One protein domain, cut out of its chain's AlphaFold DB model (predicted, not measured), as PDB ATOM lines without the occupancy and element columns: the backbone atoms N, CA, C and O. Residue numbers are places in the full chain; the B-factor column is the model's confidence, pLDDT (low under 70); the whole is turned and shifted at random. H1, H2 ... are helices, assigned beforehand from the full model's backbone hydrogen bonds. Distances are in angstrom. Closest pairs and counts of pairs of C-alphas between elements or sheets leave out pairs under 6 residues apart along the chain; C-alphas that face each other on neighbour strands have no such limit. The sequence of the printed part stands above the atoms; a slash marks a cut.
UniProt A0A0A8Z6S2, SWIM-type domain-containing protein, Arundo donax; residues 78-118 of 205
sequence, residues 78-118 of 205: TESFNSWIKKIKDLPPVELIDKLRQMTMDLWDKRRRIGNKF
ATOM      1  N   THR A  78     -44.645  55.449  18.082       78.69
ATOM      2  CA  THR A  78     -44.432  55.944  16.718       78.69
ATOM      3  C   THR A  78     -43.175  55.339  16.099       78.69
ATOM      4  O   THR A  78     -43.218  54.870  14.969       78.69
ATOM      5  N   GLU A  79     -42.066  55.280  16.840       84.25
ATOM      6  CA  GLU A  79     -40.819  54.655  16.374       84.25
ATOM      7  C   GLU A  79     -40.999  53.155  16.098       84.25
ATOM      8  O   GLU A  79     -40.551  52.658  15.064       84.25
ATOM      9  N   SER A  80     -41.696  52.440  16.985       87.50
ATOM     10  CA  SER A  80     -41.978  51.008  16.824       87.50
ATOM     11  C   SER A  80     -42.861  50.754  15.609       87.50
ATOM     12  O   SER A  80     -42.574  49.846  14.835       87.50
ATOM     13  N   PHE A  81     -43.899  51.571  15.413       87.94
ATOM     14  CA  PHE A  81     -44.768  51.476  14.245       87.94
ATOM     15  C   PHE A  81     -44.001  51.773  12.953       87.94
ATOM     16  O   PHE A  81     -44.023  50.956  12.036       87.94
ATOM     17  N   ASN A  82     -43.240  52.872  12.910       89.12
ATOM     18  CA  ASN A  82     -42.423  53.239  11.753       89.12
ATOM     19  C   ASN A  82     -41.412  52.146  11.398       89.12
ATOM     20  O   ASN A  82     -41.210  51.856  10.223       89.12
ATOM     21  N   SER A  83     -40.795  51.521  12.403       93.06
ATOM     22  CA  SER A  83     -39.905  50.373  12.208       93.06
ATOM     23  C   SER A  83     -40.657  49.155  11.663       93.06
ATOM     24  O   SER A  83     -40.184  48.508  10.727       93.06
ATOM     25  N   TRP A  84     -41.852  48.874  12.195       92.38
ATOM     26  CA  TRP A  84     -42.691  47.748  11.782       92.38
ATOM     27  C   TRP A  84     -43.112  47.849  10.314       92.38
ATOM     28  O   TRP A  84     -43.009  46.863   9.588       92.38
ATOM     29  N   ILE A  85     -43.494  49.043   9.852       94.44
ATOM     30  CA  ILE A  85     -43.941  49.265   8.467       94.44
ATOM     31  C   ILE A  85     -42.810  49.653   7.504       94.44
ATOM     32  O   ILE A  85     -43.044  49.792   6.305       94.44
ATOM     33  N   LYS A  86     -41.572  49.823   7.992       95.25
ATOM     34  CA  LYS A  86     -40.454  50.415   7.231       95.25
ATOM     35  C   LYS A  86     -40.221  49.772   5.862       95.25
ATOM     36  O   LYS A  86     -39.828  50.470   4.939       95.25
ATOM     37  N   LYS A  87     -40.420  48.457   5.755       94.00
ATOM     38  CA  LYS A  87     -40.170  47.676   4.531       94.00
ATOM     39  C   LYS A  87     -41.341  47.666   3.547       94.00
ATOM     40  O   LYS A  87     -41.162  47.216   2.426       94.00
ATOM     41  N   ILE A  88     -42.524  48.092   3.984       95.12
ATOM     42  CA  ILE A  88     -43.767  48.002   3.205       95.12
ATOM     43  C   ILE A  88     -44.359  49.375   2.885       95.12
ATOM     44  O   ILE A  88     -45.275  49.464   2.083       95.12
ATOM     45  N   LYS A  89     -43.841  50.447   3.499       94.00
ATOM     46  CA  LYS A  89     -44.365  51.817   3.381       94.00
ATOM     47  C   LYS A  89     -44.391  52.370   1.946       94.00
ATOM     48  O   LYS A  89     -45.133  53.309   1.701       94.00
ATOM     49  N   ASP A  90     -43.573  51.816   1.051       96.12
ATOM     50  CA  ASP A  90     -43.424  52.272  -0.337       96.12
ATOM     51  C   ASP A  90     -44.312  51.465  -1.315       96.12
ATOM     52  O   ASP A  90     -44.237  51.657  -2.525       96.12
ATOM     53  N   LEU A  91     -45.150  50.551  -0.803       95.69
ATOM     54  CA  LEU A  91     -46.120  49.806  -1.608       95.69
ATOM     55  C   LEU A  91     -47.287  50.700  -2.066       95.69
ATOM     56  O   LEU A  91     -47.673  51.625  -1.340       95.69
ATOM     57  N   PRO A  92     -47.925  50.390  -3.212       97.56
ATOM     58  CA  PRO A  92     -49.190  51.008  -3.601       97.56
ATOM     59  C   PRO A  92     -50.252  50.875  -2.494       97.56
ATOM     60  O   PRO A  92     -50.256  49.871  -1.778       97.56
ATOM     61  N   PRO A  93     -51.202  51.822  -2.357       96.19
ATOM     62  CA  PRO A  93     -52.141  51.845  -1.229       96.19
ATOM     63  C   PRO A  93     -52.901  50.534  -0.993       96.19
ATOM     64  O   PRO A  93     -53.055  50.105   0.151       96.19
ATOM     65  N   VAL A  94     -53.343  49.873  -2.067       97.12
ATOM     66  CA  VAL A  94     -54.073  48.596  -1.991       97.12
ATOM     67  C   VAL A  94     -53.182  47.484  -1.427       97.12
ATOM     68  O   VAL A  94     -53.583  46.771  -0.507       97.12
ATOM     69  N   GLU A  95     -51.950  47.376  -1.921       96.62
ATOM     70  CA  GLU A  95     -50.975  46.378  -1.468       96.62
ATOM     71  C   GLU A  95     -50.496  46.650  -0.037       96.62
ATOM     72  O   GLU A  95     -50.348  45.721   0.759       96.62
ATOM     73  N   LEU A  96     -50.306  47.924   0.323       96.50
ATOM     74  CA  LEU A  96     -49.936  48.337   1.674       96.50
ATOM     75  C   LEU A  96     -50.991  47.897   2.698       96.50
ATOM     76  O   LEU A  96     -50.644  47.319   3.731       96.50
ATOM     77  N   ILE A  97     -52.273  48.150   2.414       96.31
ATOM     78  CA  ILE A  97     -53.379  47.773   3.305       96.31
ATOM     79  C   ILE A  97     -53.457  46.253   3.447       96.31
ATOM     80  O   ILE A  97     -53.552  45.754   4.574       96.31
ATOM     81  N   ASP A  98     -53.371  45.505   2.341       97.19
ATOM     82  CA  ASP A  98     -53.409  44.044   2.426       97.19
ATOM     83  C   ASP A  98     -52.210  43.495   3.214       97.19
ATOM     84  O   ASP A  98     -52.364  42.606   4.060       97.19
ATOM     85  N   LYS A  99     -51.021  44.088   3.049       96.94
ATOM     86  CA  LYS A  99     -49.844  43.662   3.805       96.94
ATOM     87  C   LYS A  99     -49.948  43.972   5.296       96.94
ATOM     88  O   LYS A  99     -49.597  43.121   6.118       96.94
ATOM     89  N   LEU A 100     -50.480  45.139   5.662       96.31
ATOM     90  CA  LEU A 100     -50.767  45.494   7.057       96.31
ATOM     91  C   LEU A 100     -51.776  44.531   7.692       96.31
ATOM     92  O   LEU A 100     -51.596  44.123   8.847       96.31
ATOM     93  N   ARG A 101     -52.805  44.124   6.941       97.12
ATOM     94  CA  ARG A 101     -53.784  43.123   7.382       97.12
ATOM     95  C   ARG A 101     -53.102  41.786   7.681       97.12
ATOM     96  O   ARG A 101     -53.255  41.282   8.793       97.12
ATOM     97  N   GLN A 102     -52.301  41.257   6.752       97.50
ATOM     98  CA  GLN A 102     -51.539  40.012   6.950       97.50
ATOM     99  C   GLN A 102     -50.619  40.094   8.182       97.50
ATOM    100  O   GLN A 102     -50.676  39.240   9.064       97.50
ATOM    101  N   MET A 103     -49.834  41.170   8.306       96.62
ATOM    102  CA  MET A 103     -48.924  41.366   9.444       96.62
ATOM    103  C   MET A 103     -49.663  41.442  10.787       96.62
ATOM    104  O   MET A 103     -49.155  40.977  11.811       96.62
ATOM    105  N   THR A 104     -50.864  42.021  10.796       96.50
ATOM    106  CA  THR A 104     -51.719  42.069  11.990       96.50
ATOM    107  C   THR A 104     -52.251  40.682  12.344       96.50
ATOM    108  O   THR A 104     -52.228  40.308  13.519       96.50
ATOM    109  N   MET A 105     -52.670  39.898  11.345       97.69
ATOM    110  CA  MET A 105     -53.114  38.515  11.538       97.69
ATOM    111  C   MET A 105     -52.001  37.645  12.130       97.69
ATOM    112  O   MET A 105     -52.232  36.988  13.147       97.69
ATOM    113  N   ASP A 106     -50.786  37.712  11.582       96.81
ATOM    114  CA  ASP A 106     -49.620  36.979  12.097       96.81
ATOM    115  C   ASP A 106     -49.299  37.367  13.546       96.81
ATOM    116  O   ASP A 106     -49.002  36.520  14.398       96.81
ATOM    117  N   LEU A 107     -49.378  38.665  13.858       95.56
ATOM    118  CA  LEU A 107     -49.162  39.173  15.210       95.56
ATOM    119  C   LEU A 107     -50.217  38.636  16.187       95.56
ATOM    120  O   LEU A 107     -49.872  38.252  17.309       95.56
ATOM    121  N   TRP A 108     -51.488  38.618  15.788       96.62
ATOM    122  CA  TRP A 108     -52.581  38.099  16.611       96.62
ATOM    123  C   TRP A 108     -52.487  36.597  16.823       96.62
ATOM    124  O   TRP A 108     -52.641  36.141  17.955       96.62
ATOM    125  N   ASP A 109     -52.172  35.837  15.782       97.50
ATOM    126  CA  ASP A 109     -51.956  34.398  15.874       97.50
ATOM    127  C   ASP A 109     -50.763  34.067  16.795       97.50
ATOM    128  O   ASP A 109     -50.878  33.258  17.724       97.50
ATOM    129  N   LYS A 110     -49.644  34.793  16.662       95.50
ATOM    130  CA  LYS A 110     -48.509  34.684  17.594       95.50
ATOM    131  C   LYS A 110     -48.918  34.984  19.038       95.50
ATOM    132  O   LYS A 110     -48.557  34.230  19.943       95.50
ATOM    133  N   ARG A 111     -49.666  36.069  19.271       92.88
ATOM    134  CA  ARG A 111     -50.164  36.434  20.611       92.88
ATOM    135  C   ARG A 111     -51.114  35.376  21.168       92.88
ATOM    136  O   ARG A 111     -50.993  35.050  22.344       92.88
ATOM    137  N   ARG A 112     -51.987  34.799  20.339       94.75
ATOM    138  CA  ARG A 112     -52.906  33.719  20.720       94.75
ATOM    139  C   ARG A 112     -52.148  32.469  21.153       94.75
ATOM    140  O   ARG A 112     -52.412  31.955  22.232       94.75
ATOM    141  N   ARG A 113     -51.145  32.028  20.384       94.56
ATOM    142  CA  ARG A 113     -50.297  30.884  20.771       94.56
ATOM    143  C   ARG A 113     -49.575  31.095  22.100       94.56
ATOM    144  O   ARG A 113     -49.468  30.157  22.883       94.56
ATOM    145  N   ILE A 114     -49.067  32.304  22.346       90.12
ATOM    146  CA  ILE A 114     -48.425  32.651  23.624       90.12
ATOM    147  C   ILE A 114     -49.465  32.659  24.751       90.12
ATOM    148  O   ILE A 114     -49.216  32.081  25.803       90.12
ATOM    149  N   GLY A 115     -50.630  33.270  24.518       89.38
ATOM    150  CA  GLY A 115     -51.730  33.342  25.479       89.38
ATOM    151  C   GLY A 115     -52.275  31.971  25.874       89.38
ATOM    152  O   GLY A 115     -52.463  31.722  27.055       89.38
ATOM    153  N   ASN A 116     -52.419  31.044  24.926       91.31
ATOM    154  CA  ASN A 116     -52.888  29.680  25.202       91.31
ATOM    155  C   ASN A 116     -51.931  28.878  26.098       91.31
ATOM    156  O   ASN A 116     -52.350  27.926  26.746       91.31
ATOM    157  N   LYS A 117     -50.642  29.236  26.120       89.62
ATOM    158  CA  LYS A 117     -49.631  28.621  26.997       89.62
ATOM    159  C   LYS A 117     -49.486  29.353  28.330       89.62
ATOM    160  O   LYS A 117     -48.739  28.901  29.195       89.62
ATOM    161  N   PHE A 118     -50.114  30.516  28.476       87.56
ATOM    162  CA  PHE A 118     -49.988  31.335  29.666       87.56
ATOM    163  C   PHE A 118     -50.969  30.855  30.739       87.56
ATOM    164  O   PHE A 118     -52.176  30.817  30.527       87.56
TER     165      PHE A 118
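This is residues 78 to 118 of the 205 residues of the protein "SWIM-type domain-containing protein" of Arundo donax (UniProt A0A0A8Z6S2). What is the overall shape? One long straight helix, H2, makes the longest axis, and the short helix H1 stands off its side, about perpendicular to it, with little contact between the two. Residues 78 to 83 of H1 stick out on that side, and residues 104 to 118, of which 104 to 116 belong to H2, make a long free arm. What is it made of? The printed part has 41 residues with two named helices, H1 then H2, and no named strand; the class is all helix. How compact is it? It is loose and flat, with a radius of gyration of the C-alphas of 12.5 A and spans of 38 by 22 by 12 A.

Where is the first helix? H1 is residues 78 to 85, with C-alpha 78 at (-44.432, 55.944, 16.718). Where is the second? H2 is residues 93 to 116, 34.5 A from first to last C-alpha, from (-52.141, 51.845, -1.229) to (-52.888, 29.680, 25.202).

How near do the helices come? H1 and H2 are close but not clearly touching: their closest C-alphas, those of Ile 85 and Leu 100, are 7.9 A apart. How do their lines stand? They are about perpendicular, at 76 degrees. Are their backbones well formed? In H1 and H2 every O i to N i+4 pair is within hydrogen-bond range.

How large is it? The two C-alphas farthest apart, those of Pro 92 and Phe 118, are 38.7 A apart. Is there a cut or a long link? The printed part has no cut, and the link from H1 to H2, 7 residues, is short. Is confidence low anywhere? No printed residue is under 70, and the mean pLDDT of the printed part is 93.8.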